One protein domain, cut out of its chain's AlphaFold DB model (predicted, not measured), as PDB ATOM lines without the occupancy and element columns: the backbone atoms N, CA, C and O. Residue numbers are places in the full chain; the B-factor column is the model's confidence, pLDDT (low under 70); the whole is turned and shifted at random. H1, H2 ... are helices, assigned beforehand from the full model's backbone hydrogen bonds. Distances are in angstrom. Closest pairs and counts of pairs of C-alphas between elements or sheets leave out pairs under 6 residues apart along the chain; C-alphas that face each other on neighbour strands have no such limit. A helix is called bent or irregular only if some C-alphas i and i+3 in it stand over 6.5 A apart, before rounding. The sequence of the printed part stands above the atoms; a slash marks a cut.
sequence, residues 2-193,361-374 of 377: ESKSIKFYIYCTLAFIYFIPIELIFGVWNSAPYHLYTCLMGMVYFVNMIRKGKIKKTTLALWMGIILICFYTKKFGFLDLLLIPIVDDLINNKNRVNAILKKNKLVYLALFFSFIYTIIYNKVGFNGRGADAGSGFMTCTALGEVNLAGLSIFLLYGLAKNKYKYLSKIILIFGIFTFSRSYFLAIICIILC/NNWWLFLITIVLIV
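What this domain is: This is residues 2 to 193 and 361 to 374 of the 377 residues of an uncharacterized protein of Eubacterium sp. NSJ-61 (UniProt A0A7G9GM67). The helices make a slab: H4, H5, H11, H8 and H9 stand side by side in a row, while H1, H3 and H7 cover one side of it, H3 crossing H5 and H1 crossing H11. H6 crosses one end of H11 and H1; H10 packs on H8 from the other side with residues 181 to 186, and residues 188 to 193 stick out. The printed part has 206 residues with eleven named helices, H1 to H11 in order, and no named strand; the class is all helix. The whole is compact, with a radius of gyration of the C-alphas of 18.2 A and spans of 54 by 40 by 30 A.

How they stand to each other: H1, residues 3 to 19, touches H3, residues 32 to 51, at a shallow tilt of 5 degrees, opposite ways; their closest C-alphas, Tyr 9 and Met 41, are 6.8 A apart. H2, residues 22 to 26, only just touches residues 32 to 33 of H3, with 3 pairs of C-alphas within 8 A, the closest being Ile 22 and Pro 33, 7.1 A. H4, residues 57 to 73, and H5, residues 76 to 92, form a helical hairpin, with the C-alphas of Cys 70 and Phe 76 closest at 5.6 A. H5 touches H3 at a steep tilt of 48 degrees, closest at the C-alphas of Asp 80 and Thr 38, 5.9 A. H6, residues 94 to 103, touches residues 3 to 7 of H1, closest at the C-alphas of Val 97 and Ile 6, 6.8 A. H7, residues 106 to 124, touches residues 14 to 19 of H1, closest at the C-alphas of Ala 110 and Tyr 18, 5.3 A. H8, residues 146 to 160, forms helical hairpins with H7 and with H9, residues 165 to 176; the C-alphas of Ala 160 and Ser 168, closest of H8 and H9, are 5.1 A apart. H10, residues 181 to 193, touches H8, closest at the C-alphas of Tyr 183 and Gly 150, 5.3 A. The hub is H11, residues 362 to 374, touching H1, H3, H5, H6 and H8; its C-alpha of Trp 363 is 5.5 A from that of Thr 13, the closest pair with H1. Every O i to N i+4 pair is within hydrogen-bond range in H1, H2, H3, H4, H6, H7, H8, H10 and H11; in H9 it is 7 of 8, and in H5 6 of 13, beside 12 of 14 O i to N i+3 pairs.

Where its parts are: H1 begins at C-alpha 3 (-10.455, -25.365, -14.144) and measures 22.1 A; H3 measures 28.8 A, H4 24.0 A, H5 28.1 A and H7 26.5 A. H5 is irregular, only just: C-alphas 82 and 85 are 6.8 A apart. H11 ends at C-alpha 374 (-14.794, -15.680, -27.033).

The domain as a whole: The C-alphas farthest apart, Gly 53 and Asp 132, are 57.9 A apart. Residues 194 to 360 are not printed, and C-alphas 193 and 361 are 24.2 A apart across this cut. The link from H7 to H8, residues 125 to 145, is long. Mean pLDDT of the printed part is 83.9; residues 28 to 29, 124 to 138 and 144 are under 70.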
ATOM      1  N   GLU A   2     -13.428 -29.302 -14.048       77.69
ATOM      2  CA  GLU A   2     -12.473 -28.518 -13.238       77.69
ATOM      3  C   GLU A   2     -11.725 -27.488 -14.093       77.69
ATOM      4  O   GLU A   2     -11.555 -27.678 -15.298       77.69
ATOM      5  N   SER A   3     -11.231 -26.415 -13.463       80.38
ATOM      6  CA  SER A   3     -10.455 -25.365 -14.144       80.38
ATOM      7  C   SER A   3      -9.199 -25.920 -14.834       80.38
ATOM      8  O   SER A   3      -8.916 -25.570 -15.981       80.38
ATOM      9  N   LYS A   4      -8.493 -26.861 -14.185       86.25
ATOM     10  CA  LYS A   4      -7.304 -27.524 -14.748       86.25
ATOM     11  C   LYS A   4      -7.623 -28.287 -16.039       86.25
ATOM     12  O   LYS A   4      -6.871 -28.178 -17.000       86.25
ATOM     13  N   SER A   5      -8.759 -28.985 -16.101       88.81
ATOM     14  CA  SER A   5      -9.175 -29.726 -17.301       88.81
ATOM     15  C   SER A   5      -9.562 -28.799 -18.453       88.81
ATOM     16  O   SER A   5      -9.160 -29.040 -19.582       88.81
ATOM     17  N   ILE A   6     -10.280 -27.699 -18.178       90.38
ATOM     18  CA  ILE A   6     -10.596 -26.690 -19.209       90.38
ATOM     19  C   ILE A   6      -9.304 -26.112 -19.788       90.38
ATOM     20  O   ILE A   6      -9.173 -25.973 -21.003       90.38
ATOM     21  N   LYS A   7      -8.334 -25.806 -18.916       91.81
ATOM     22  CA  LYS A   7      -7.009 -25.355 -19.335       91.81
ATOM     23  C   LYS A   7      -6.352 -26.409 -20.231       91.81
ATOM     24  O   LYS A   7      -5.961 -26.070 -21.337       91.81
ATOM     25  N   PHE A   8      -6.307 -27.673 -19.815       93.12
ATOM     26  CA  PHE A   8      -5.753 -28.752 -20.636       93.12
ATOM     27  C   PHE A   8      -6.387 -28.810 -22.034       93.12
ATOM     28  O   PHE A   8      -5.660 -28.780 -23.018       93.12
ATOM     29  N   TYR A   9      -7.718 -28.785 -22.142       94.25
ATOM     30  CA  TYR A   9      -8.410 -28.845 -23.433       94.25
ATOM     31  C   TYR A   9      -8.072 -27.682 -24.364       94.25
ATOM     32  O   TYR A   9      -7.828 -27.894 -25.549       94.25
ATOM     33  N   ILE A  10      -8.010 -26.457 -23.835       93.75
ATOM     34  CA  ILE A  10      -7.620 -25.280 -24.620       93.75
ATOM     35  C   ILE A  10      -6.177 -25.431 -25.115       93.75
ATOM     36  O   ILE A  10      -5.909 -25.235 -26.295       93.75
ATOM     37  N   TYR A  11      -5.251 -25.794 -24.225       93.31
ATOM     38  CA  TYR A  11      -3.833 -25.909 -24.568       93.31
ATOM     39  C   TYR A  11      -3.576 -27.057 -25.544       93.31
ATOM     40  O   TYR A  11      -2.841 -26.865 -26.502       93.31
ATOM     41  N   CYS A  12      -4.212 -28.212 -25.339       94.38
ATOM     42  CA  CYS A  12      -4.113 -29.363 -26.231       94.38
ATOM     43  C   CYS A  12      -4.642 -29.018 -27.629       94.38
ATOM     44  O   CYS A  12      -3.949 -29.232 -28.616       94.38
ATOM     45  N   THR A  13      -5.808 -28.368 -27.716       94.69
ATOM     46  CA  THR A  13      -6.374 -27.919 -29.000       94.69
ATOM     47  C   THR A  13      -5.433 -26.966 -29.735       94.69
ATOM     48  O   THR A  13      -5.195 -27.130 -30.927       94.69
ATOM     49  N   LEU A  14      -4.855 -25.985 -29.034       93.75
ATOM     50  CA  LEU A  14      -3.896 -25.069 -29.651       93.75
ATOM     51  C   LEU A  14      -2.580 -25.762 -30.021       93.75
ATOM     52  O   LEU A  14      -1.987 -25.409 -31.032       93.75
ATOM     53  N   ALA A  15      -2.138 -26.748 -29.241       92.19
ATOM     54  CA  ALA A  15      -0.917 -27.484 -29.530       92.19
ATOM     55  C   ALA A  15      -1.024 -28.273 -30.834       92.19
ATOM     56  O   ALA A  15      -0.156 -28.129 -31.689       92.19
ATOM     57  N   PHE A  16      -2.110 -29.024 -31.021       91.88
ATOM     58  CA  PHE A  16      -2.331 -29.796 -32.245       91.88
ATOM     59  C   PHE A  16      -2.514 -28.903 -33.481       91.88
ATOM     60  O   PHE A  16      -2.080 -29.265 -34.565       91.88
ATOM     61  N   ILE A  17      -3.106 -27.715 -33.344       90.75
ATOM     62  CA  ILE A  17      -3.357 -26.844 -34.507       90.75
ATOM     63  C   ILE A  17      -2.161 -25.934 -34.828       90.75
ATOM     64  O   ILE A  17      -1.914 -25.644 -35.997       90.75
ATOM     65  N   TYR A  18      -1.426 -25.463 -33.815       91.50
ATOM     66  CA  TYR A  18      -0.429 -24.401 -33.993       91.50
ATOM     67  C   TYR A  18       0.982 -24.736 -33.523       91.50
ATOM     68  O   TYR A  18       1.878 -24.029 -33.956       91.50
ATOM     69  N   PHE A  19       1.214 -25.700 -32.624       90.50
ATOM     70  CA  PHE A  19       2.546 -25.902 -32.011       90.50
ATOM     71  C   PHE A  19       3.241 -27.190 -32.437       90.50
ATOM     72  O   PHE A  19       4.455 -27.291 -32.316       90.50
ATOM     73  N   ILE A  20       2.482 -28.201 -32.849       87.56
ATOM     74  CA  ILE A  20       3.013 -29.483 -33.302       87.56
ATOM     75  C   ILE A  20       2.894 -29.484 -34.821       87.56
ATOM     76  O   ILE A  20       1.774 -29.341 -35.312       87.56
ATOM     77  N   PRO A  21       3.990 -29.649 -35.580       81.56
ATOM     78  CA  PRO A  21       3.927 -29.686 -37.032       81.56
ATOM     79  C   PRO A  21       3.393 -31.043 -37.494       81.56
ATOM     80  O   PRO A  21       4.150 -31.915 -37.914       81.56
ATOM     81  N   ILE A  22       2.081 -31.236 -37.351       80.19
ATOM     82  CA  ILE A  22       1.417 -32.522 -37.566       80.19
ATOM     83  C   ILE A  22       1.742 -33.079 -38.949       80.19
ATOM     84  O   ILE A  22       2.098 -34.249 -39.046       80.19
ATOM     85  N   GLU A  23       1.689 -32.259 -39.999       74.81
ATOM     86  CA  GLU A  23       1.964 -32.746 -41.354       74.81
ATOM     87  C   GLU A  23       3.439 -33.093 -41.592       74.81
ATOM     88  O   GLU A  23       3.713 -34.022 -42.346       74.81
ATOM     89  N   LEU A  24       4.390 -32.435 -40.912       75.81
ATOM     90  CA  LEU A  24       5.809 -32.825 -40.990       75.81
ATOM     91  C   LEU A  24       6.082 -34.145 -40.265       75.81
ATOM     92  O   LEU A  24       6.941 -34.905 -40.696       75.81
ATOM     93  N   ILE A  25       5.385 -34.408 -39.156       81.00
ATOM     94  CA  ILE A  25       5.623 -35.600 -38.326       81.00
ATOM     95  C   ILE A  25       4.881 -36.818 -38.880       81.00
ATOM     96  O   ILE A  25       5.445 -37.905 -38.954       81.00
ATOM     97  N   PHE A  26       3.605 -36.653 -39.225       77.44
ATOM     98  CA  PHE A  26       2.710 -37.760 -39.570       77.44
ATOM     99  C   PHE A  26       2.457 -37.893 -41.076       77.44
ATOM    100  O   PHE A  26       1.908 -38.910 -41.501       77.44
ATOM    101  N   GLY A  27       2.858 -36.901 -41.875       70.38
ATOM    102  CA  GLY A  27       2.523 -36.810 -43.292       70.38
ATOM    103  C   GLY A  27       1.133 -36.216 -43.538       70.38
ATOM    104  O   GLY A  27       0.269 -36.173 -42.657       70.38
ATOM    105  N   VAL A  28       0.917 -35.751 -44.768       64.62
ATOM    106  CA  VAL A  28      -0.366 -35.183 -45.206       64.62
ATOM    107  C   VAL A  28      -1.421 -36.292 -45.266       64.62
ATOM    108  O   VAL A  28      -1.140 -37.390 -45.743       64.62
ATOM    109  N   TRP A  29      -2.640 -35.998 -44.808       65.62
ATOM    110  CA  TRP A  29      -3.800 -36.911 -44.821       65.62
ATOM    111  C   TRP A  29      -3.732 -38.118 -43.872       65.62
ATOM    112  O   TRP A  29      -4.628 -38.960 -43.900       65.62
ATOM    113  N   ASN A  30      -2.735 -38.194 -42.989       74.56
ATOM    114  CA  ASN A  30      -2.690 -39.235 -41.964       74.56
ATOM    115  C   ASN A  30      -3.753 -38.984 -40.880       74.56
ATOM    116  O   ASN A  30      -3.844 -37.888 -40.322       74.56
ATOM    117  N   SER A  31      -4.552 -40.008 -40.562       76.62
ATOM    118  CA  SER A  31      -5.623 -39.907 -39.570       76.62
ATOM    119  C   SER A  31      -5.162 -40.103 -38.118       76.62
ATOM    120  O   SER A  31      -5.841 -39.660 -37.188       76.62
ATOM    121  N   ALA A  32      -3.988 -40.706 -37.903       83.81
ATOM    122  CA  ALA A  32      -3.413 -40.980 -36.585       83.81
ATOM    123  C   ALA A  32      -3.427 -39.788 -35.602       83.81
ATOM    124  O   ALA A  32      -3.830 -39.985 -34.450       83.81
ATOM    125  N   PRO A  33      -3.042 -38.551 -35.989       86.62
ATOM    126  CA  PRO A  33      -3.071 -37.420 -35.067       86.62
ATOM    127  C   PRO A  33      -4.482 -37.095 -34.557       86.62
ATOM    128  O   PRO A  33      -4.617 -36.720 -33.390       86.62
ATOM    129  N   TYR A  34      -5.534 -37.271 -35.369       86.38
ATOM    130  CA  TYR A  34      -6.917 -37.049 -34.927       86.38
ATOM    131  C   TYR A  34      -7.304 -38.032 -33.822       86.38
ATOM    132  O   TYR A  34      -7.804 -37.621 -32.777       86.38
ATOM    133  N   HIS A  35      -6.982 -39.314 -34.000       87.25
ATOM    134  CA  HIS A  35      -7.264 -40.339 -32.998       87.25
ATOM    135  C   HIS A  35      -6.461 -40.126 -31.712       87.25
ATOM    136  O   HIS A  35      -7.006 -40.268 -30.617       87.25
ATOM    137  N   LEU A  36      -5.192 -39.713 -31.821       89.69
ATOM    138  CA  LEU A  36      -4.375 -39.355 -30.662       89.69
ATOM    139  C   LEU A  36      -5.012 -38.205 -29.870       89.69
ATOM    140  O   LEU A  36      -5.146 -38.294 -28.647       89.69
ATOM    141  N   TYR A  37      -5.442 -37.149 -30.563       92.50
ATOM    142  CA  TYR A  37      -6.156 -36.033 -29.949       92.50
ATOM    143  C   TYR A  37      -7.430 -36.511 -29.241       92.50
ATOM    144  O   TYR A  37      -7.636 -36.203 -28.064       92.50
ATOM    145  N   THR A  38      -8.253 -37.316 -29.916       91.44
ATOM    146  CA  THR A  38      -9.502 -37.841 -29.358       91.44
ATOM    147  C   THR A  38      -9.265 -38.670 -28.096       91.44
ATOM    148  O   THR A  38      -9.905 -38.424 -27.068       91.44
ATOM    149  N   CYS A  39      -8.292 -39.582 -28.124       89.75
ATOM    150  CA  CYS A  39      -7.918 -40.397 -26.973       89.75
ATOM    151  C   CYS A  39      -7.453 -39.542 -25.788       89.75
ATOM    152  O   CYS A  39      -7.940 -39.730 -24.671       89.75
ATOM    153  N   LEU A  40      -6.572 -38.560 -26.011       92.81
ATOM    154  CA  LEU A  40      -6.077 -37.675 -24.950       92.81
ATOM    155  C   LEU A  40      -7.214 -36.885 -24.286       92.81
ATOM    156  O   LEU A  40      -7.327 -36.839 -23.057       92.81
ATOM    157  N   MET A  41      -8.082 -36.275 -25.094       93.12
ATOM    158  CA  MET A  41      -9.211 -35.481 -24.606       93.12
ATOM    159  C   MET A  41     -10.221 -36.358 -23.849       93.12
ATOM    160  O   MET A  41     -10.665 -35.987 -22.755       93.12
ATOM    161  N   GLY A  42     -10.533 -37.533 -24.405       90.56
ATOM    162  CA  GLY A  42     -11.418 -38.536 -23.819       90.56
ATOM    163  C   GLY A  42     -10.908 -39.057 -22.478       90.56
ATOM    164  O   GLY A  42     -11.651 -39.036 -21.497       90.56
ATOM    165  N   MET A  43      -9.626 -39.425 -22.384       89.44
ATOM    166  CA  MET A  43      -9.010 -39.901 -21.138       89.44
ATOM    167  C   MET A  43      -9.067 -38.846 -20.031       89.44
ATOM    168  O   MET A  43      -9.515 -39.138 -18.920       89.44
ATOM    169  N   VAL A  44      -8.683 -37.596 -20.319       91.44
ATOM    170  CA  VAL A  44      -8.755 -36.514 -19.318       91.44
ATOM    171  C   VAL A  44     -10.194 -36.269 -18.869       91.44
ATOM    172  O   VAL A  44     -10.438 -36.008 -17.687       91.44
ATOM    173  N   TYR A  45     -11.159 -36.360 -19.789       89.94
ATOM    174  CA  TYR A  45     -12.572 -36.236 -19.441       89.94
ATOM    175  C   TYR A  45     -13.026 -37.374 -18.530       89.94
ATOM    176  O   TYR A  45     -13.580 -37.116 -17.462       89.94
ATOM    177  N   PHE A  46     -12.723 -38.615 -18.901       86.75
ATOM    178  CA  PHE A  46     -13.080 -39.808 -18.145       86.75
ATOM    179  C   PHE A  46     -12.552 -39.756 -16.706       86.75
ATOM    180  O   PHE A  46     -13.328 -39.878 -15.759       86.75
ATOM    181  N   VAL A  47     -11.261 -39.451 -16.529       87.12
ATOM    182  CA  VAL A  47     -10.627 -39.331 -15.204       87.12
ATOM    183  C   VAL A  47     -11.291 -38.240 -14.358       87.12
ATOM    184  O   VAL A  47     -11.573 -38.450 -13.179       87.12
ATOM    185  N   ASN A  48     -11.581 -37.075 -14.946       86.38
ATOM    186  CA  ASN A  48     -12.262 -35.977 -14.249       86.38
ATOM    187  C   ASN A  48     -13.669 -36.383 -13.789       86.38
ATOM    188  O   ASN A  48     -14.119 -35.989 -12.714       86.38
ATOM    189  N   MET A  49     -14.368 -37.166 -14.605       83.00
ATOM    190  CA  MET A  49     -15.731 -37.576 -14.306       83.00
ATOM    191  C   MET A  49     -15.802 -38.715 -13.284       83.00
ATOM    192  O   MET A  49     -16.689 -38.673 -12.428       83.00
ATOM    193  N   ILE A  50     -14.851 -39.657 -13.299       81.06
ATOM    194  CA  ILE A  50     -14.697 -40.672 -12.242       81.06
ATOM    195  C   ILE A  50     -14.437 -39.999 -10.897       81.06
ATOM    196  O   ILE A  50     -15.149 -40.268  -9.935       81.06
ATOM    197  N   ARG A  51     -13.485 -39.057 -10.838       81.00
ATOM    198  CA  ARG A  51     -13.154 -38.328  -9.598       81.00
ATOM    199  C   ARG A  51     -14.345 -37.585  -8.990       81.00
ATOM    200  O   ARG A  51     -14.354 -37.312  -7.799       81.00
ATOM    201  N   LYS A  52     -15.346 -37.251  -9.805       79.19
ATOM    202  CA  LYS A  52     -16.575 -36.570  -9.374       79.19
ATOM    203  C   LYS A  52     -17.751 -37.504  -9.120       79.19
ATOM    204  O   LYS A  52     -18.793 -37.012  -8.697       79.19
ATOM    205  N   GLY A  53     -17.624 -38.793  -9.438       71.56
ATOM    206  CA  GLY A  53     -18.683 -39.797  -9.302       71.56
ATOM    207  C   GLY A  53     -19.950 -39.519 -10.124       71.56
ATOM    208  O   GLY A  53     -21.016 -40.015  -9.784       71.56
ATOM    209  N   LYS A  54     -19.883 -38.677 -11.167       74.81
ATOM    210  CA  LYS A  54     -21.078 -38.116 -11.835       74.81
ATOM    211  C   LYS A  54     -21.031 -38.210 -13.361       74.81
ATOM    212  O   LYS A  54     -21.313 -37.224 -14.041       74.81
ATOM    213  N   ILE A  55     -20.691 -39.368 -13.934       79.12
ATOM    214  CA  ILE A  55     -20.865 -39.578 -15.385       79.12
ATOM    215  C   ILE A  55     -22.363 -39.669 -15.698       79.12
ATOM    216  O   ILE A  55     -23.075 -40.505 -15.145       79.12
ATOM    217  N   LYS A  56     -22.855 -38.817 -16.606       81.88
ATOM    218  CA  LYS A  56     -24.231 -38.923 -17.110       81.88
ATOM    219  C   LYS A  56     -24.395 -40.271 -17.819       81.88
ATOM    220  O   LYS A  56     -23.630 -40.566 -18.735       81.88
ATOM    221  N   LYS A  57     -25.428 -41.045 -17.456       83.31
ATOM    222  CA  LYS A  57     -25.735 -42.353 -18.075       83.31
ATOM    223  C   LYS A  57     -25.778 -42.282 -19.607       83.31
ATOM    224  O   LYS A  57     -25.260 -43.165 -20.275       83.31
ATOM    225  N   THR A  58     -26.307 -41.189 -20.158       82.50
ATOM    226  CA  THR A  58     -26.364 -40.936 -21.607       82.50
ATOM    227  C   THR A  58     -24.985 -40.813 -22.256       82.50
ATOM    228  O   THR A  58     -24.790 -41.305 -23.360       82.50
ATOM    229  N   THR A  59     -24.022 -40.173 -21.585       86.00
ATOM    230  CA  THR A  59     -22.646 -40.035 -22.086       86.00
ATOM    231  C   THR A  59     -21.940 -41.385 -22.087       86.00
ATOM    232  O   THR A  59     -21.287 -41.725 -23.067       86.00
ATOM    233  N   LEU A  60     -22.121 -42.171 -21.020       86.12
ATOM    234  CA  LEU A  60     -21.558 -43.515 -20.926       86.12
ATOM    235  C   LEU A  60     -22.138 -44.440 -22.004       86.12
ATOM    236  O   LEU A  60     -21.382 -45.106 -22.697       86.12
ATOM    237  N   ALA A  61     -23.463 -44.439 -22.180       86.38
ATOM    238  CA  ALA A  61     -24.132 -45.233 -23.208       86.38
ATOM    239  C   ALA A  61     -23.644 -44.873 -24.620       86.38
ATOM    240  O   ALA A  61     -23.346 -45.764 -25.410       86.38
ATOM    241  N   LEU A  62     -23.497 -43.576 -24.914       87.06
ATOM    242  CA  LEU A  62     -22.977 -43.102 -26.196       87.06
ATOM    243  C   LEU A  62     -21.525 -43.552 -26.420       87.06
ATOM    244  O   LEU A  62     -21.201 -44.051 -27.491       87.06
ATOM    245  N   TRP A  63     -20.663 -43.429 -25.408       89.69
ATOM    246  CA  TRP A  63     -19.273 -43.880 -25.496       89.69
ATOM    247  C   TRP A  63     -19.154 -45.394 -25.678       89.69
ATOM    248  O   TRP A  63     -18.406 -45.837 -26.544       89.69
ATOM    249  N   MET A  64     -19.915 -46.185 -24.917       89.12
ATOM    250  CA  MET A  64     -19.949 -47.642 -25.082       89.12
ATOM    251  C   MET A  64     -20.439 -48.030 -26.478       89.12
ATOM    252  O   MET A  64     -19.817 -48.870 -27.118       89.12
ATOM    253  N   GLY A  65     -21.498 -47.386 -26.982       89.00
ATOM    254  CA  GLY A  65     -22.010 -47.626 -28.331       89.00
ATOM    255  C   GLY A  65     -20.974 -47.331 -29.416       89.00
ATOM    256  O   GLY A  65     -20.764 -48.159 -30.296       89.00
ATOM    257  N   ILE A  66     -20.271 -46.197 -29.318       89.50
ATOM    258  CA  ILE A  66     -19.184 -45.850 -30.246       89.50
ATOM    259  C   ILE A  66     -18.073 -46.897 -30.200       89.50
ATOM    260  O   ILE A  66     -17.663 -47.390 -31.244       89.50
ATOM    261  N   ILE A  67     -17.606 -47.265 -29.004       89.38
ATOM    262  CA  ILE A  67     -16.525 -48.243 -28.840       89.38
ATOM    263  C   ILE A  67     -16.933 -49.606 -29.421       89.38
ATOM    264  O   ILE A  67     -16.150 -50.210 -30.151       89.38
ATOM    265  N   LEU A  68     -18.160 -50.069 -29.160       89.62
ATOM    266  CA  LEU A  68     -18.689 -51.315 -29.722       89.62
ATOM    267  C   LEU A  68     -18.752 -51.271 -31.254       89.62
ATOM    268  O   LEU A  68     -18.324 -52.223 -31.902       89.62
ATOM    269  N   ILE A  69     -19.220 -50.162 -31.837       87.50
ATOM    270  CA  ILE A  69     -19.233 -49.971 -33.293       87.50
ATOM    271  C   ILE A  69     -17.807 -49.971 -33.848       87.50
ATOM    272  O   ILE A  69     -17.562 -50.642 -34.849       87.50
ATOM    273  N   CYS A  70     -16.854 -49.290 -33.204       87.44
ATOM    274  CA  CYS A  70     -15.447 -49.305 -33.613       87.44
ATOM    275  C   CYS A  70     -14.882 -50.730 -33.638       87.44
ATOM    276  O   CYS A  70     -14.243 -51.109 -34.615       87.44
ATOM    277  N   PHE A  71     -15.134 -51.529 -32.595       87.50
ATOM    278  CA  PHE A  71     -14.670 -52.917 -32.535       87.50
ATOM    279  C   PHE A  71     -15.336 -53.800 -33.593       87.50
ATOM    280  O   PHE A  71     -14.650 -54.573 -34.259       87.50
ATOM    281  N   TYR A  72     -16.649 -53.660 -33.780       85.81
ATOM    282  CA  TYR A  72     -17.409 -54.443 -34.754       85.81
ATOM    283  C   TYR A  72     -16.998 -54.128 -36.198       85.81
ATOM    284  O   TYR A  72     -16.766 -55.027 -37.001       85.81
ATOM    285  N   THR A  73     -16.877 -52.842 -36.527       81.75
ATOM    286  CA  THR A  73     -16.571 -52.376 -37.888       81.75
ATOM    287  C   THR A  73     -15.077 -52.340 -38.196       81.75
ATOM    288  O   THR A  73     -14.708 -52.218 -39.360       81.75
ATOM    289  N   LYS A  74     -14.218 -52.401 -37.169       83.12
ATOM    290  CA  LYS A  74     -12.776 -52.103 -37.240       83.12
ATOM    291  C   LYS A  74     -12.468 -50.703 -37.799       83.12
ATOM    292  O   LYS A  74     -11.356 -50.448 -38.256       83.12
ATOM    293  N   LYS A  75     -13.436 -49.776 -37.755       80.56
ATOM    294  CA  LYS A  75     -13.294 -48.390 -38.229       80.56
ATOM    295  C   LYS A  75     -13.045 -47.457 -37.049       80.56
ATOM    296  O   LYS A  75     -13.954 -47.156 -36.279       80.56
ATOM    297  N   PHE A  76     -11.823 -46.943 -36.938       82.12
ATOM    298  CA  PHE A  76     -11.435 -46.036 -35.848       82.12
ATOM    299  C   PHE A  76     -11.971 -44.607 -35.995       82.12
ATOM    300  O   PHE A  76     -11.997 -43.878 -35.008       82.12
ATOM    301  N   GLY A  77     -12.469 -44.223 -37.179       80.81
ATOM    302  CA  GLY A  77     -13.094 -42.915 -37.409       80.81
ATOM    303  C   GLY A  77     -14.182 -42.585 -36.385       80.81
ATOM    304  O   GLY A  77     -14.219 -41.480 -35.860       80.81
ATOM    305  N   PHE A  78     -15.021 -43.562 -36.023       84.12
ATOM    306  CA  PHE A  78     -16.114 -43.378 -35.059       84.12
ATOM    307  C   PHE A  78     -15.656 -42.877 -33.682       84.12
ATOM    308  O   PHE A  78     -16.456 -42.259 -32.975       84.12
ATOM    309  N   LEU A  79     -14.388 -43.088 -33.300       87.69
ATOM    310  CA  LEU A  79     -13.847 -42.587 -32.035       87.69
ATOM    311  C   LEU A  79     -13.970 -41.068 -31.917       87.69
ATOM    312  O   LEU A  79     -14.183 -40.571 -30.814       87.69
ATOM    313  N   ASP A  80     -13.920 -40.337 -33.026       84.81
ATOM    314  CA  ASP A  80     -14.000 -38.875 -33.051       84.81
ATOM    315  C   ASP A  80     -15.326 -38.352 -32.464       84.81
ATOM    316  O   ASP A  80     -15.379 -37.280 -31.853       84.81
ATOM    317  N   LEU A  81     -16.393 -39.160 -32.512       87.88
ATOM    318  CA  LEU A  81     -17.690 -38.845 -31.908       87.88
ATOM    319  C   LEU A  81     -17.654 -38.844 -30.365       87.88
ATOM    320  O   LEU A  81     -18.524 -38.238 -29.729       87.88
ATOM    321  N   LEU A  82     -16.635 -39.447 -29.733       89.50
ATOM    322  CA  LEU A  82     -16.446 -39.427 -28.272       89.50
ATOM    323  C   LEU A  82     -16.235 -38.010 -27.730       89.50
ATOM    324  O   LEU A  82     -16.483 -37.750 -26.549       89.50
ATOM    325  N   LEU A  83     -15.799 -37.091 -28.591       90.69
ATOM    326  CA  LEU A  83     -15.535 -35.700 -28.257       90.69
ATOM    327  C   LEU A  83     -16.806 -34.864 -28.067       90.69
ATOM    328  O   LEU A  83     -16.787 -33.875 -27.332       90.69
ATOM    329  N   ILE A  84     -17.919 -35.266 -28.683       90.44
ATOM    330  CA  ILE A  84     -19.170 -34.496 -28.713       90.44
ATOM    331  C   ILE A  84     -19.684 -34.149 -27.297       90.44
ATOM    332  O   ILE A  84     -19.974 -32.977 -27.043       90.44
ATOM    333  N   PRO A  85     -19.760 -35.085 -26.327       89.69
ATOM    334  CA  PRO A  85     -20.173 -34.760 -24.958       89.69
ATOM    335  C   PRO A  85     -19.235 -33.784 -24.231       89.69
ATOM    336  O   PRO A  85     -19.688 -32.992 -23.406       89.69
ATOM    337  N   ILE A  86     -17.935 -33.817 -24.538       92.06
ATOM    338  CA  ILE A  86     -16.932 -32.947 -23.905       92.06
ATOM    339  C   ILE A  86     -17.157 -31.488 -24.328       92.06
ATOM    340  O   ILE A  86     -17.015 -30.567 -23.518       92.06
ATOM    341  N   VAL A  87     -17.565 -31.273 -25.582       92.81
ATOM    342  CA  VAL A  87     -17.900 -29.950 -26.128       92.81
ATOM    343  C   VAL A  87     -19.086 -29.324 -25.389       92.81
ATOM    344  O   VAL A  87     -19.028 -28.140 -25.055       92.81
ATOM    345  N   ASP A  88     -20.125 -30.102 -25.056       92.00
ATOM    346  CA  ASP A  88     -21.256 -29.601 -24.257       92.00
ATOM    347  C   ASP A  88     -20.789 -29.068 -22.898       92.00
ATOM    348  O   ASP A  88     -21.141 -27.958 -22.491       92.00
ATOM    349  N   ASP A  89     -19.936 -29.822 -22.205       89.75
ATOM    350  CA  ASP A  89     -19.407 -29.407 -20.908       89.75
ATOM    351  C   ASP A  89     -18.479 -28.190 -21.005       89.75
ATOM    352  O   ASP A  89     -18.480 -27.349 -20.096       89.75
ATOM    353  N   LEU A  90     -17.721 -28.049 -22.096       92.62
ATOM    354  CA  LEU A  90     -16.923 -26.854 -22.366       92.62
ATOM    355  C   LEU A  90     -17.822 -25.618 -22.521       92.62
ATOM    356  O   LEU A  90     -17.568 -24.590 -21.887       92.62
ATOM    357  N   ILE A  91     -18.911 -25.742 -23.285       93.81
ATOM    358  CA  ILE A  91     -19.914 -24.688 -23.496       93.81
ATOM    359  C   ILE A  91     -20.617 -24.313 -22.190       93.81
ATOM    360  O   ILE A  91     -20.726 -23.130 -21.859       93.81
ATOM    361  N   ASN A  92     -21.021 -25.303 -21.393       92.31
ATOM    362  CA  ASN A  92     -21.632 -25.072 -20.083       92.31
ATOM    363  C   ASN A  92     -20.664 -24.342 -19.115       92.31
ATOM    364  O   ASN A  92     -21.100 -23.736 -18.139       92.31
ATOM    365  N   ASN A  93     -19.352 -24.347 -19.389       92.50
ATOM    366  CA  ASN A  93     -18.315 -23.643 -18.624       92.50
ATOM    367  C   ASN A  93     -17.712 -22.425 -19.366       92.50
ATOM    368  O   ASN A  93     -16.610 -21.982 -19.027       92.50
ATOM    369  N   LYS A  94     -18.428 -21.834 -20.335       93.69
ATOM    370  CA  LYS A  94     -17.949 -20.731 -21.195       93.69
ATOM    371  C   LYS A  94     -17.332 -19.529 -20.467       93.69
ATOM    372  O   LYS A  94     -16.334 -18.974 -20.921       93.69
ATOM    373  N   ASN A  95     -17.847 -19.161 -19.290       92.06
ATOM    374  CA  ASN A  95     -17.282 -18.069 -18.484       92.06
ATOM    375  C   ASN A  95     -15.836 -18.359 -18.045       92.06
ATOM    376  O   ASN A  95     -14.984 -17.470 -18.069       92.06
ATOM    377  N   ARG A  96     -15.537 -19.615 -17.691       91.12
ATOM    378  CA  ARG A  96     -14.187 -20.047 -17.299       91.12
ATOM    379  C   ARG A  96     -13.251 -20.116 -18.501       91.12
ATOM    380  O   ARG A  96     -12.106 -19.690 -18.384       91.12
ATOM    381  N   VAL A  97     -13.741 -20.592 -19.649       91.81
ATOM    382  CA  VAL A  97     -12.996 -20.571 -20.924       91.81
ATOM    383  C   VAL A  97     -12.537 -19.143 -21.235       91.81
ATOM    384  O   VAL A  97     -11.343 -18.899 -21.418       91.81
ATOM    385  N   ASN A  98     -13.464 -18.184 -21.169       89.88
ATOM    386  CA  ASN A  98     -13.172 -16.767 -21.377       89.88
ATOM    387  C   ASN A  98     -12.158 -16.212 -20.363       89.88
ATOM    388  O   ASN A  98     -11.232 -15.502 -20.754       89.88
ATOM    389  N   ALA A  99     -12.280 -16.553 -19.077       89.88
ATOM    390  CA  ALA A  99     -11.325 -16.119 -18.054       89.88
ATOM    391  C   ALA A  99      -9.895 -16.639 -18.317       89.88
ATOM    392  O   ALA A  99      -8.928 -15.880 -18.217       89.88
ATOM    393  N   ILE A 100      -9.754 -17.910 -18.710       90.12
ATOM    394  CA  ILE A 100      -8.456 -18.534 -19.015       90.12
ATOM    395  C   ILE A 100      -7.793 -17.857 -20.225       90.12
ATOM    396  O   ILE A 100      -6.611 -17.512 -20.170       90.12
ATOM    397  N   LEU A 101      -8.543 -17.615 -21.303       87.19
ATOM    398  CA  LEU A 101      -8.014 -16.980 -22.519       87.19
ATOM    399  C   LEU A 101      -7.673 -15.498 -22.313       87.19
ATOM    400  O   LEU A 101      -6.672 -15.000 -22.838       87.19
ATOM    401  N   LYS A 102      -8.442 -14.790 -21.477       83.50
ATOM    402  CA  LYS A 102      -8.117 -13.414 -21.082       83.50
ATOM    403  C   LYS A 102      -6.811 -13.325 -20.294       83.50
ATOM    404  O   LYS A 102      -6.052 -12.386 -20.514       83.50
ATOM    405  N   LYS A 103      -6.488 -14.306 -19.446       83.31
ATOM    406  CA  LYS A 103      -5.247 -14.286 -18.653       83.31
ATOM    407  C   LYS A 103      -4.005 -14.695 -19.454       83.31
ATOM    408  O   LYS A 103      -2.934 -14.132 -19.253       83.31
ATOM    409  N   ASN A 104      -4.130 -15.642 -20.383       78.88
ATOM    410  CA  ASN A 104      -2.964 -16.254 -21.024       78.88
ATOM    411  C   ASN A 104      -2.517 -15.551 -22.319       78.88
ATOM    412  O   ASN A 104      -3.326 -14.991 -23.059       78.88
ATOM    413  N   LYS A 105      -1.215 -15.630 -22.626       86.94
ATOM    414  CA  LYS A 105      -0.586 -15.099 -23.855       86.94
ATOM    415  C   LYS A 105      -0.553 -16.116 -25.013       86.94
ATOM    416  O   LYS A 105       0.269 -16.008 -25.912       86.94
ATOM    417  N   LEU A 106      -1.453 -17.101 -25.003       86.25
ATOM    418  CA  LEU A 106      -1.461 -18.230 -25.949       86.25
ATOM    419  C   LEU A 106      -1.556 -17.816 -27.422       86.25
ATOM    420  O   LEU A 106      -0.947 -18.456 -28.270       86.25
ATOM    421  N   VAL A 107      -2.279 -16.733 -27.715       88.00
ATOM    422  CA  VAL A 107      -2.422 -16.200 -29.079       88.00
ATOM    423  C   VAL A 107      -1.071 -15.772 -29.659       88.00
ATOM    424  O   VAL A 107      -0.799 -16.049 -30.821       88.00
ATOM    425  N   TYR A 108      -0.202 -15.152 -28.851       89.00
ATOM    426  CA  TYR A 108       1.142 -14.771 -29.295       89.00
ATOM    427  C   TYR A 108       1.994 -15.991 -29.612       89.00
ATOM    428  O   TYR A 108       2.686 -16.003 -30.623       89.00
ATOM    429  N   LEU A 109       1.913 -17.024 -28.769       90.50
ATOM    430  CA  LEU A 109       2.647 -18.263 -28.990       90.50
ATOM    431  C   LEU A 109       2.182 -18.950 -30.284       90.50
ATOM    432  O   LEU A 109       3.010 -19.352 -31.090       90.50
ATOM    433  N   ALA A 110       0.869 -19.018 -30.528       91.81
ATOM    434  CA  ALA A 110       0.305 -19.599 -31.754       91.81
ATOM    435  C   ALA A 110       0.724 -18.835 -33.011       91.81
ATOM    436  O   ALA A 110       1.075 -19.445 -34.022       91.81
ATOM    437  N   LEU A 111       0.754 -17.505 -32.934       90.00
ATOM    438  CA  LEU A 111       1.247 -16.677 -34.024       90.00
ATOM    439  C   LEU A 111       2.749 -16.893 -34.267       90.00
ATOM    440  O   LEU A 111       3.158 -17.065 -35.409       90.00
ATOM    441  N   PHE A 112       3.554 -16.935 -33.204       90.81
ATOM    442  CA  PHE A 112       4.994 -17.180 -33.285       90.81
ATOM    443  C   PHE A 112       5.317 -18.508 -33.980       90.81
ATOM    444  O   PHE A 112       6.104 -18.529 -34.924       90.81
ATOM    445  N   PHE A 113       4.657 -19.601 -33.586       90.56
ATOM    446  CA  PHE A 113       4.839 -20.885 -34.262       90.56
ATOM    447  C   PHE A 113       4.363 -20.856 -35.720       90.56
ATOM    448  O   PHE A 113       5.032 -21.412 -36.583       90.56
ATOM    449  N   SER A 114       3.268 -20.156 -36.031       88.44
ATOM    450  CA  SER A 114       2.810 -19.996 -37.422       88.44
ATOM    451  C   SER A 114       3.864 -19.287 -38.294       88.44
ATOM    452  O   SER A 114       4.117 -19.704 -39.423       88.44
ATOM    453  N   PHE A 115       4.554 -18.274 -37.756       87.19
ATOM    454  CA  PHE A 115       5.696 -17.647 -38.435       87.19
ATOM    455  C   PHE A 115       6.867 -18.613 -38.626       87.19
ATOM    456  O   PHE A 115       7.412 -18.695 -39.727       87.19
ATOM    457  N   ILE A 116       7.236 -19.373 -37.589       88.50
ATOM    458  CA  ILE A 116       8.295 -20.386 -37.691       88.50
ATOM    459  C   ILE A 116       7.972 -21.384 -38.803       88.50
ATOM    460  O   ILE A 116       8.820 -21.640 -39.654       88.50
ATOM    461  N   TYR A 117       6.749 -21.915 -38.843       85.94
ATOM    462  CA  TYR A 117       6.369 -22.895 -39.858       85.94
ATOM    463  C   TYR A 117       6.334 -22.309 -41.258       85.94
ATOM    464  O   TYR A 117       6.747 -22.983 -42.192       85.94
ATOM    465  N   THR A 118       5.940 -21.048 -41.409       83.81
ATOM    466  CA  THR A 118       6.076 -20.345 -42.690       83.81
ATOM    467  C   THR A 118       7.528 -20.359 -43.180       83.81
ATOM    468  O   THR A 118       7.783 -20.693 -44.332       83.81
ATOM    469  N   ILE A 119       8.499 -20.076 -42.303       83.06
ATOM    470  CA  ILE A 119       9.926 -20.116 -42.660       83.06
ATOM    471  C   ILE A 119      10.374 -21.547 -42.985       83.06
ATOM    472  O   ILE A 119      11.069 -21.756 -43.977       83.06
ATOM    473  N   ILE A 120       9.983 -22.526 -42.162       82.00
ATOM    474  CA  ILE A 120      10.373 -23.930 -42.344       82.00
ATOM    475  C   ILE A 120       9.841 -24.465 -43.671       82.00
ATOM    476  O   ILE A 120      10.632 -24.949 -44.473       82.00
ATOM    477  N   TYR A 121       8.541 -24.345 -43.942       76.31
ATOM    478  CA  TYR A 121       7.947 -24.882 -45.167       76.31
ATOM    479  C   TYR A 121       8.460 -24.174 -46.427       76.31
ATOM    480  O   TYR A 121       8.649 -24.835 -47.444       76.31
ATOM    481  N   ASN A 122       8.772 -22.874 -46.358       72.00
ATOM    482  CA  ASN A 122       9.377 -22.160 -47.487       72.00
ATOM    483  C   ASN A 122      10.842 -22.554 -47.741       72.00
ATOM    484  O   ASN A 122      11.297 -22.468 -48.876       72.00
ATOM    485  N   LYS A 123      11.590 -22.979 -46.713       72.81
ATOM    486  CA  LYS A 123      12.994 -23.409 -46.859       72.81
ATOM    487  C   LYS A 123      13.149 -24.891 -47.187       72.81
ATOM    488  O   LYS A 123      13.988 -25.252 -48.000       72.81
ATOM    489  N   VAL A 124      12.381 -25.743 -46.518       67.25
ATOM    490  CA  VAL A 124      12.454 -27.209 -46.639       67.25
ATOM    491  C   VAL A 124      11.601 -27.709 -47.814       67.25
ATOM    492  O   VAL A 124      11.794 -28.818 -48.309       67.25
ATOM    493  N   GLY A 125      10.684 -26.872 -48.307       57.91
ATOM    494  CA  GLY A 125       9.683 -27.262 -49.286       57.91
ATOM    495  C   GLY A 125       8.576 -28.103 -48.654       57.91
ATOM    496  O   GLY A 125       8.684 -28.629 -47.542       57.91
ATOM    497  N   PHE A 126       7.477 -28.238 -49.387       56.53
ATOM    498  CA  PHE A 126       6.360 -29.080 -48.986       56.53
ATOM    499  C   PHE A 126       6.615 -30.525 -49.443       56.53
ATOM    500  O   PHE A 126       6.895 -30.751 -50.621       56.53
ATOM    501  N   ASN A 127       6.540 -31.511 -48.542       51.97
ATOM    502  CA  ASN A 127       6.744 -32.940 -48.854       51.97
ATOM    503  C   ASN A 127       8.090 -33.289 -49.530       51.97
ATOM    504  O   ASN A 127       8.135 -34.163 -50.393       51.97
ATOM    505  N   GLY A 128       9.184 -32.593 -49.195       42.84
ATOM    506  CA  GLY A 128      10.501 -32.855 -49.795       42.84
ATOM    507  C   GLY A 128      10.621 -32.458 -51.272       42.84
ATOM    508  O   GLY A 128      11.559 -32.879 -51.939       42.84
ATOM    509  N   ARG A 129       9.692 -31.645 -51.799       40.72
ATOM    510  CA  ARG A 129       9.700 -31.185 -53.202       40.72
ATOM    511  C   ARG A 129      10.419 -29.849 -53.442       40.72
ATOM    512  O   ARG A 129      10.256 -29.269 -54.512       40.72
ATOM    513  N   GLY A 130      11.218 -29.380 -52.479       41.84
ATOM    514  CA  GLY A 130      12.039 -28.170 -52.613       41.84
ATOM    515  C   GLY A 130      11.251 -26.907 -52.993       41.84
ATOM    516  O   GLY A 130      10.020 -26.882 -52.971       41.84
ATOM    517  N   ALA A 131      11.982 -25.847 -53.339       41.97
ATOM    518  CA  ALA A 131      11.433 -24.591 -53.857       41.97
ATOM    519  C   ALA A 131      10.797 -24.734 -55.261       41.97
ATOM    520  O   ALA A 131      10.081 -23.835 -55.702       41.97
ATOM    521  N   ASP A 132      11.017 -25.867 -55.935       39.75
ATOM    522  CA  ASP A 132      10.612 -26.096 -57.327       39.75
ATOM    523  C   ASP A 132       9.147 -26.535 -57.477       39.75
ATOM    524  O   ASP A 132       8.538 -26.356 -58.533       39.75
ATOM    525  N   ALA A 133       8.518 -27.035 -56.409       42.00
ATOM    526  CA  ALA A 133       7.065 -27.159 -56.350       42.00
ATOM    527  C   ALA A 133       6.462 -25.801 -55.969       42.00
ATOM    528  O   ALA A 133       6.071 -25.594 -54.820       42.00
ATOM    529  N   GLY A 134       6.424 -24.880 -56.940       42.31
ATOM    530  CA  GLY A 134       5.886 -23.517 -56.863       42.31
ATOM    531  C   GLY A 134       4.451 -23.447 -56.338       42.31
ATOM    532  O   GLY A 134       3.499 -23.214 -57.075       42.31
ATOM    533  N   SER A 135       4.293 -23.650 -55.038       49.12
ATOM    534  CA  SER A 135       2.994 -23.699 -54.388       49.12
ATOM    535  C   SER A 135       2.460 -22.299 -54.071       49.12
ATOM    536  O   SER A 135       1.286 -22.141 -53.760       49.12
ATOM    537  N   GLY A 136       3.284 -21.255 -54.234       52.56
ATOM    538  CA  GLY A 136       2.863 -19.855 -54.136       52.56
ATOM    539  C   GLY A 136       2.388 -19.431 -52.741       52.56
ATOM    540  O   GLY A 136       1.949 -18.294 -52.575       52.56
ATOM    541  N   PHE A 137       2.467 -20.306 -51.732       64.31
ATOM    542  CA  PHE A 137       2.058 -19.999 -50.366       64.31
ATOM    543  C   PHE A 137       3.093 -19.098 -49.704       64.31
ATOM    544  O   PHE A 137       4.262 -19.449 -49.586       64.31
ATOM    545  N   MET A 138       2.659 -17.928 -49.240       68.56
ATOM    546  CA  MET A 138       3.516 -17.010 -48.487       68.56
ATOM    547  C   MET A 138       3.342 -17.178 -46.974       68.56
ATOM    548  O   MET A 138       4.080 -16.586 -46.191       68.56
ATOM    549  N   THR A 139       2.361 -17.967 -46.537       72.12
ATOM    550  CA  THR A 139       2.068 -18.211 -45.127       72.12
ATOM    551  C   THR A 139       1.598 -19.642 -44.913       72.12
ATOM    552  O   THR A 139       0.607 -20.071 -45.503       72.12
ATOM    553  N   CYS A 140       2.284 -20.346 -44.013       73.62
ATOM    554  CA  CYS A 140       1.987 -21.721 -43.628       73.62
ATOM    555  C   CYS A 140       1.748 -21.811 -42.117       73.62
ATOM    556  O   CYS A 140       2.265 -21.017 -41.331       73.62
ATOM    557  N   THR A 141       0.982 -22.815 -41.695       80.50
ATOM    558  CA  THR A 141       0.829 -23.164 -40.273       80.50
ATOM    559  C   THR A 141       1.306 -24.586 -40.029       80.50
ATOM    560  O   THR A 141       1.727 -25.264 -40.963       80.50
ATOM    561  N   ALA A 142       1.225 -25.059 -38.787       78.25
ATOM    562  CA  ALA A 142       1.649 -26.407 -38.412       78.25
ATOM    563  C   ALA A 142       0.946 -27.519 -39.224       78.25
ATOM    564  O   ALA A 142       1.486 -28.613 -39.383       78.25
ATOM    565  N   LEU A 143      -0.237 -27.201 -39.758       76.56
ATOM    566  CA  LEU A 143      -1.095 -28.079 -40.541       76.56
ATOM    567  C   LEU A 143      -0.847 -28.044 -42.039       76.56
ATOM    568  O   LEU A 143      -1.521 -28.800 -42.703       76.56
ATOM    569  N   GLY A 144       0.019 -27.173 -42.560       65.38
ATOM    570  CA  GLY A 144       0.628 -27.373 -43.870       65.38
ATOM    571  C   GLY A 144      -0.234 -27.268 -45.157       65.38
ATOM    572  O   GLY A 144       0.198 -26.634 -46.117       65.38
ATOM    573  N   GLU A 145      -1.467 -27.772 -45.189       76.00
ATOM    574  CA  GLU A 145      -2.418 -27.591 -46.287       76.00
ATOM    575  C   GLU A 145      -3.005 -26.168 -46.292       76.00
ATOM    576  O   GLU A 145      -3.329 -25.588 -45.256       76.00
ATOM    577  N   VAL A 146      -3.155 -25.591 -47.485       76.75
ATOM    578  CA  VAL A 146      -3.515 -24.180 -47.738       76.75
ATOM    579  C   VAL A 146      -4.800 -23.747 -47.057       76.75
ATOM    580  O   VAL A 146      -4.877 -22.690 -46.428       76.75
ATOM    581  N   ASN A 147      -5.846 -24.544 -47.223       77.75
ATOM    582  CA  ASN A 147      -7.167 -24.225 -46.729       77.75
ATOM    583  C   ASN A 147      -7.235 -24.470 -45.219       77.75
ATOM    584  O   ASN A 147      -7.825 -23.659 -44.511       77.75
ATOM    585  N   LEU A 148      -6.576 -25.510 -44.700       82.88
ATOM    586  CA  LEU A 148      -6.428 -25.750 -43.263       82.88
ATOM    587  C   LEU A 148      -5.610 -24.644 -42.586       82.88
ATOM    588  O   LEU A 148      -5.971 -24.197 -41.496       82.88
ATOM    589  N   ALA A 149      -4.561 -24.144 -43.241       85.44
ATOM    590  CA  ALA A 149      -3.777 -22.998 -42.791       85.44
ATOM    591  C   ALA A 149      -4.598 -21.701 -42.817       85.44
ATOM    592  O   ALA A 149      -4.566 -20.920 -41.866       85.44
ATOM    593  N   GLY A 150      -5.402 -21.494 -43.861       87.31
ATOM    594  CA  GLY A 150      -6.376 -20.406 -43.905       87.31
ATOM    595  C   GLY A 150      -7.376 -20.491 -42.748       87.31
ATOM    596  O   GLY A 150      -7.599 -19.506 -42.044       87.31
ATOM    597  N   LEU A 151      -7.951 -21.671 -42.496       90.19
ATOM    598  CA  LEU A 151      -8.903 -21.888 -41.407       90.19
ATOM    599  C   LEU A 151      -8.263 -21.662 -40.031       90.19
ATOM    600  O   LEU A 151      -8.866 -21.004 -39.181       90.19
ATOM    601  N   SER A 152      -7.048 -22.168 -39.801       91.25
ATOM    602  CA  SER A 152      -6.343 -21.974 -38.531       91.25
ATOM    603  C   SER A 152      -6.055 -20.493 -38.289       91.25
ATOM    604  O   SER A 152      -6.394 -19.976 -37.227       91.25
ATOM    605  N   ILE A 153      -5.557 -19.751 -39.281       92.62
ATOM    606  CA  ILE A 153      -5.305 -18.311 -39.134       92.62
ATOM    607  C   ILE A 153      -6.608 -17.529 -38.924       92.62
ATOM    608  O   ILE A 153      -6.664 -16.634 -38.077       92.62
ATOM    609  N   PHE A 154      -7.686 -17.899 -39.617       93.69
ATOM    610  CA  PHE A 154      -9.004 -17.293 -39.421       93.69
ATOM    611  C   PHE A 154      -9.529 -17.485 -37.990       93.69
ATOM    612  O   PHE A 154     -10.041 -16.552 -37.362       93.69
ATOM    613  N   LEU A 155      -9.371 -18.686 -37.435       94.12
ATOM    614  CA  LEU A 155      -9.758 -18.982 -36.057       94.12
ATOM    615  C   LEU A 155      -8.825 -18.296 -35.046       94.12
ATOM    616  O   LEU A 155      -9.299 -17.813 -34.015       94.12
ATOM    617  N   LEU A 156      -7.531 -18.162 -35.353       94.56
ATOM    618  CA  LEU A 156      -6.583 -17.387 -34.550       94.56
ATOM    619  C   LEU A 156      -6.965 -15.900 -34.501       94.56
ATOM    620  O   LEU A 156      -6.924 -15.290 -33.429       94.56
ATOM    621  N   TYR A 157      -7.416 -15.330 -35.624       94.12
ATOM    622  CA  TYR A 157      -8.003 -13.990 -35.670       94.12
ATOM    623  C   TYR A 157      -9.207 -13.890 -34.722       94.12
ATOM    624  O   TYR A 157      -9.274 -12.963 -33.908       94.12
ATOM    625  N   GLY A 158     -10.108 -14.874 -34.754       92.44
ATOM    626  CA  GLY A 158     -11.251 -14.953 -33.844       92.44
ATOM    627  C   GLY A 158     -10.856 -14.975 -32.362       92.44
ATOM    628  O   GLY A 158     -11.484 -14.293 -31.552       92.44
ATOM    629  N   LEU A 159      -9.782 -15.680 -31.995       93.69
ATOM    630  CA  LEU A 159      -9.249 -15.670 -30.626       93.69
ATOM    631  C   LEU A 159      -8.645 -14.312 -30.228       93.69
ATOM    632  O   LEU A 159      -8.705 -13.924 -29.059       93.69
ATOM    633  N   ALA A 160      -8.042 -13.596 -31.181       92.62
ATOM    634  CA  ALA A 160      -7.340 -12.340 -30.935       92.62
ATOM    635  C   ALA A 160      -8.263 -11.111 -30.912       92.62
ATOM    636  O   ALA A 160      -7.996 -10.175 -30.158       92.62
ATOM    637  N   LYS A 161      -9.338 -11.108 -31.713       89.94
ATOM    638  CA  LYS A 161     -10.181  -9.939 -32.033       89.94
ATOM    639  C   LYS A 161     -10.562  -9.085 -30.822       89.94
ATOM    640  O   LYS A 161     -10.353  -7.873 -30.827       89.94
ATOM    641  N   ASN A 162     -11.084  -9.716 -29.772       86.38
ATOM    642  CA  ASN A 162     -11.639  -9.004 -28.619       86.38
ATOM    643  C   ASN A 162     -10.574  -8.520 -27.623       86.38
ATOM    644  O   ASN A 162     -10.821  -7.582 -26.869       86.38
ATOM    645  N   LYS A 163      -9.392  -9.145 -27.608       86.19
ATOM    646  CA  LYS A 163      -8.332  -8.867 -26.626       86.19
ATOM    647  C   LYS A 163      -7.192  -8.031 -27.204       86.19
ATOM    648  O   LYS A 163      -6.671  -7.153 -26.527       86.19
ATOM    649  N   TYR A 164      -6.812  -8.293 -28.449       89.06
ATOM    650  CA  TYR A 164      -5.640  -7.726 -29.105       89.06
ATOM    651  C   TYR A 164      -6.045  -7.067 -30.428       89.06
ATOM    652  O   TYR A 164      -5.794  -7.608 -31.502       89.06
ATOM    653  N   LYS A 165      -6.678  -5.886 -30.366       85.75
ATOM    654  CA  LYS A 165      -7.245  -5.204 -31.548       85.75
ATOM    655  C   LYS A 165      -6.235  -5.045 -32.692       85.75
ATOM    656  O   LYS A 165      -6.535  -5.434 -33.816       85.75
ATOM    657  N   TYR A 166      -5.033  -4.537 -32.417       89.00
ATOM    658  CA  TYR A 166      -3.999  -4.354 -33.445       89.00
ATOM    659  C   TYR A 166      -3.464  -5.688 -33.970       89.00
ATOM    660  O   TYR A 166      -3.455  -5.911 -35.177       89.00
ATOM    661  N   LEU A 167      -3.121  -6.615 -33.069       90.06
ATOM    662  CA  LEU A 167      -2.639  -7.947 -33.441       90.06
ATOM    663  C   LEU A 167      -3.650  -8.705 -34.304       90.06
ATOM    664  O   LEU A 167      -3.266  -9.362 -35.259       90.06
ATOM    665  N   SER A 168      -4.946  -8.591 -34.007       90.38
ATOM    666  CA  SER A 168      -5.985  -9.248 -34.798       90.38
ATOM    667  C   SER A 168      -6.021  -8.748 -36.243       90.38
ATOM    668  O   SER A 168      -6.225  -9.550 -37.146       90.38
ATOM    669  N   LYS A 169      -5.747  -7.461 -36.493       90.75
ATOM    670  CA  LYS A 169      -5.649  -6.932 -37.861       90.75
ATOM    671  C   LYS A 169      -4.432  -7.509 -38.580       90.75
ATOM    672  O   LYS A 169      -4.549  -7.902 -39.733       90.75
ATOM    673  N   ILE A 170      -3.302  -7.622 -37.877       90.31
ATOM    674  CA  ILE A 170      -2.085  -8.253 -38.407       90.31
ATOM    675  C   ILE A 170      -2.356  -9.719 -38.762       90.31
ATOM    676  O   ILE A 170      -2.045 -10.127 -39.870       90.31
ATOM    677  N   ILE A 171      -2.991 -10.490 -37.870       92.69
ATOM    678  CA  ILE A 171      -3.354 -11.896 -38.126       92.69
ATOM    679  C   ILE A 171      -4.292 -12.003 -39.337       92.69
ATOM    680  O   ILE A 171      -4.119 -12.884 -40.173       92.69
ATOM    681  N   LEU A 172      -5.261 -11.091 -39.458       90.69
ATOM    682  CA  LEU A 172      -6.189 -11.084 -40.586       90.69
ATOM    683  C   LEU A 172      -5.457 -10.865 -41.924       90.69
ATOM    684  O   LEU A 172      -5.727 -11.576 -42.890       90.69
ATOM    685  N   ILE A 173      -4.519  -9.913 -41.963       89.56
ATOM    686  CA  ILE A 173      -3.678  -9.642 -43.138       89.56
ATOM    687  C   ILE A 173      -2.746 -10.825 -43.411       89.56
ATOM    688  O   ILE A 173      -2.629 -11.256 -44.552       89.56
ATOM    689  N   PHE A 174      -2.146 -11.402 -42.370       88.25
ATOM    690  CA  PHE A 174      -1.287 -12.581 -42.474       88.25
ATOM    691  C   PHE A 174      -2.010 -13.750 -43.153       88.25
ATOM    692  O   PHE A 174      -1.455 -14.400 -44.028       88.25
ATOM    693  N   GLY A 175      -3.291 -13.966 -42.846       85.88
ATOM    694  CA  GLY A 175      -4.068 -15.017 -43.499       85.88
ATOM    695  C   GLY A 175      -4.336 -14.791 -44.991       85.88
ATOM    696  O   GLY A 175      -4.522 -15.767 -45.711       85.88
ATOM    697  N   ILE A 176      -4.304 -13.551 -45.498       86.31
ATOM    698  CA  ILE A 176      -4.459 -13.272 -46.943       86.31
ATOM    699  C   ILE A 176      -3.322 -13.935 -47.734       86.31
ATOM    700  O   ILE A 176      -3.553 -14.485 -48.810       86.31
ATOM    701  N   PHE A 177      -2.122 -13.974 -47.153       83.62
ATOM    702  CA  PHE A 177      -0.925 -14.587 -47.731       83.62
ATOM    703  C   PHE A 177      -0.945 -16.126 -47.744       83.62
ATOM    704  O   PHE A 177      -0.034 -16.750 -48.289       83.62
ATOM    705  N   THR A 178      -1.992 -16.759 -47.200       79.69
ATOM    706  CA  THR A 178      -2.253 -18.188 -47.448       79.69
ATOM    707  C   THR A 178      -2.758 -18.440 -48.866       79.69
ATOM    708  O   THR A 178      -2.663 -19.559 -49.348       79.69
ATOM    709  N   PHE A 179      -3.337 -17.430 -49.529       74.94
ATOM    710  CA  PHE A 179      -4.047 -17.567 -50.806       74.94
ATOM    711  C   PHE A 179      -5.201 -18.595 -50.797       74.94
ATOM    712  O   PHE A 179      -5.670 -19.033 -51.849       74.94
ATOM    713  N   SER A 180      -5.723 -18.950 -49.616       78.06
ATOM    714  CA  SER A 180      -6.891 -19.824 -49.484       78.06
ATOM    715  C   SER A 180      -8.167 -19.121 -49.956       78.06
ATOM    716  O   SER A 180      -8.592 -18.114 -49.388       78.06
ATOM    717  N   ARG A 181      -8.850 -19.692 -50.956       76.44
ATOM    718  CA  ARG A 181     -10.147 -19.185 -51.457       76.44
ATOM    719  C   ARG A 181     -11.197 -19.130 -50.349       76.44
ATOM    720  O   ARG A 181     -11.939 -18.157 -50.219       76.44
ATOM    721  N   SER A 182     -11.213 -20.162 -49.514       80.62
ATOM    722  CA  SER A 182     -12.120 -20.276 -48.377       80.62
ATOM    723  C   SER A 182     -11.831 -19.204 -47.318       80.62
ATOM    724  O   SER A 182     -12.753 -18.725 -46.663       80.62
ATOM    725  N   TYR A 183     -10.576 -18.756 -47.185       85.00
ATOM    726  CA  TYR A 183     -10.209 -17.650 -46.295       85.00
ATOM    727  C   TYR A 183     -10.782 -16.312 -46.769       85.00
ATOM    728  O   TYR A 183     -11.377 -15.580 -45.976       85.00
ATOM    729  N   PHE A 184     -10.685 -16.012 -48.067       83.81
ATOM    730  CA  PHE A 184     -11.308 -14.814 -48.638       83.81
ATOM    731  C   PHE A 184     -12.827 -14.823 -48.456       83.81
ATOM    732  O   PHE A 184     -13.403 -13.826 -48.017       83.81
ATOM    733  N   LEU A 185     -13.470 -15.968 -48.711       84.81
ATOM    734  CA  LEU A 185     -14.902 -16.137 -48.473       84.81
ATOM    735  C   LEU A 185     -15.259 -15.885 -46.999       84.81
ATOM    736  O   LEU A 185     -16.216 -15.173 -46.706       84.81
ATOM    737  N   ALA A 186     -14.453 -16.399 -46.067       86.81
ATOM    738  CA  ALA A 186     -14.643 -16.193 -44.636       86.81
ATOM    739  C   ALA A 186     -14.563 -14.707 -44.230       86.81
ATOM    740  O   ALA A 186     -15.386 -14.240 -43.437       86.81
ATOM    741  N   ILE A 187     -13.625 -13.941 -44.804       88.50
ATOM    742  CA  ILE A 187     -13.535 -12.486 -44.595       88.50
ATOM    743  C   ILE A 187     -14.795 -11.787 -45.111       88.50
ATOM    744  O   ILE A 187     -15.387 -10.985 -44.384       88.50
ATOM    745  N   ILE A 188     -15.235 -12.116 -46.329       87.06
ATOM    746  CA  ILE A 188     -16.453 -11.551 -46.926       87.06
ATOM    747  C   ILE A 188     -17.658 -11.820 -46.019       87.06
ATOM    748  O   ILE A 188     -18.426 -10.902 -45.735       87.06
ATOM    749  N   CYS A 189     -17.795 -13.035 -45.483       86.00
ATOM    750  CA  CYS A 189     -18.874 -13.377 -44.557       86.00
ATOM    751  C   CYS A 189     -18.862 -12.521 -43.287       86.00
ATOM    752  O   CYS A 189     -19.921 -12.049 -42.872       86.00
ATOM    753  N   ILE A 190     -17.693 -12.285 -42.680       86.88
ATOM    754  CA  ILE A 190     -17.590 -11.410 -41.504       86.88
ATOM    755  C   ILE A 190     -18.007  -9.981 -41.852       86.88
ATOM    756  O   ILE A 190     -18.786  -9.383 -41.108       86.88
ATOM    757  N   ILE A 191     -17.519  -9.443 -42.973       86.88
ATOM    758  CA  ILE A 191     -17.837  -8.078 -43.405       86.88
ATOM    759  C   ILE A 191     -19.340  -7.951 -43.666       86.88
ATOM    760  O   ILE A 191     -19.987  -7.088 -43.075       86.88
ATOM    761  N   LEU A 192     -19.923  -8.848 -44.464       86.81
ATOM    762  CA  LEU A 192     -21.350  -8.833 -44.779       86.81
ATOM    763  C   LEU A 192     -22.212  -8.952 -43.520       86.81
ATOM    764  O   LEU A 192     -23.121  -8.144 -43.336       86.81
ATOM    765  N   CYS A 193     -21.891  -9.882 -42.614       84.62
ATOM    766  CA  CYS A 193     -22.629 -10.059 -41.359       84.62
ATOM    767  C   CYS A 193     -22.491  -8.865 -40.403       84.62
ATOM    768  O   CYS A 193     -23.331  -8.695 -39.523       84.62
ATOM    769  N   ASN A 361     -15.315 -31.116 -36.715       81.06
ATOM    770  CA  ASN A 361     -14.812 -32.394 -36.190       81.06
ATOM    771  C   ASN A 361     -13.544 -32.204 -35.335       81.06
ATOM    772  O   ASN A 361     -12.868 -31.180 -35.437       81.06
ATOM    773  N   ASN A 362     -13.221 -33.174 -34.475       87.81
ATOM    774  CA  ASN A 362     -11.961 -33.242 -33.719       87.81
ATOM    775  C   ASN A 362     -11.515 -31.914 -33.076       87.81
ATOM    776  O   ASN A 362     -12.315 -31.204 -32.455       87.81
ATOM    777  N   TRP A 363     -10.234 -31.558 -33.204       91.38
ATOM    778  CA  TRP A 363      -9.691 -30.305 -32.681       91.38
ATOM    779  C   TRP A 363     -10.333 -29.069 -33.314       91.38
ATOM    780  O   TRP A 363     -10.410 -28.026 -32.661       91.38
ATOM    781  N   TRP A 364     -10.850 -29.170 -34.546       91.81
ATOM    782  CA  TRP A 364     -11.553 -28.064 -35.185       91.81
ATOM    783  C   TRP A 364     -12.833 -27.744 -34.429       91.81
ATOM    784  O   TRP A 364     -13.060 -26.585 -34.101       91.81
ATOM    785  N   LEU A 365     -13.630 -28.754 -34.065       92.88
ATOM    786  CA  LEU A 365     -14.844 -28.568 -33.270       92.88
ATOM    787  C   LEU A 365     -14.552 -27.827 -31.959       92.88
ATOM    788  O   LEU A 365     -15.271 -26.887 -31.605       92.88
ATOM    789  N   PHE A 366     -13.472 -28.194 -31.265       95.06
ATOM    790  CA  PHE A 366     -13.049 -27.503 -30.047       95.06
ATOM    791  C   PHE A 366     -12.615 -26.066 -30.314       95.06
ATOM    792  O   PHE A 366     -13.094 -25.158 -29.633       95.06
ATOM    793  N   LEU A 367     -11.742 -25.833 -31.296       95.12
ATOM    794  CA  LEU A 367     -11.246 -24.491 -31.592       95.12
ATOM    795  C   LEU A 367     -12.383 -23.558 -32.022       95.12
ATOM    796  O   LEU A 367     -12.474 -22.438 -31.524       95.12
ATOM    797  N   ILE A 368     -13.284 -24.033 -32.881       95.12
ATOM    798  CA  ILE A 368     -14.468 -23.293 -33.330       95.12
ATOM    799  C   ILE A 368     -15.358 -22.953 -32.136       95.12
ATOM    800  O   ILE A 368     -15.739 -21.798 -31.961       95.12
ATOM    801  N   THR A 369     -15.634 -23.932 -31.271       95.50
ATOM    802  CA  THR A 369     -16.418 -23.718 -30.047       95.50
ATOM    803  C   THR A 369     -15.783 -22.644 -29.164       95.50
ATOM    804  O   THR A 369     -16.472 -21.738 -28.693       95.50
ATOM    805  N   ILE A 370     -14.462 -22.698 -28.971       95.38
ATOM    806  CA  ILE A 370     -13.720 -21.710 -28.185       95.38
ATOM    807  C   ILE A 370     -13.821 -20.316 -28.822       95.38
ATOM    808  O   ILE A 370     -14.110 -19.347 -28.122       95.38
ATOM    809  N   VAL A 371     -13.623 -20.202 -30.137       95.00
ATOM    810  CA  VAL A 371     -13.725 -18.929 -30.868       95.00
ATOM    811  C   VAL A 371     -15.127 -18.334 -30.749       95.00
ATOM    812  O   VAL A 371     -15.260 -17.145 -30.454       95.00
ATOM    813  N   LEU A 372     -16.174 -19.145 -30.906       95.06
ATOM    814  CA  LEU A 372     -17.558 -18.697 -30.751       95.06
ATOM    815  C   LEU A 372     -17.842 -18.212 -29.320       95.06
ATOM    816  O   LEU A 372     -18.455 -17.158 -29.157       95.06
ATOM    817  N   ILE A 373     -17.339 -18.909 -28.293       95.06
ATOM    818  CA  ILE A 373     -17.442 -18.490 -26.882       95.06
ATOM    819  C   ILE A 373     -16.754 -17.137 -26.631       95.06
ATOM    820  O   ILE A 373     -17.293 -16.286 -25.919       95.06
ATOM    821  N   VAL A 374     -15.564 -16.927 -27.203       93.12
ATOM    822  CA  VAL A 374     -14.794 -15.680 -27.033       93.12
ATOM    823  C   VAL A 374     -15.480 -14.492 -27.698       93.12
ATOM    824  O   VAL A 374     -15.399 -13.374 -27.186       93.12
TER     825      VAL A 374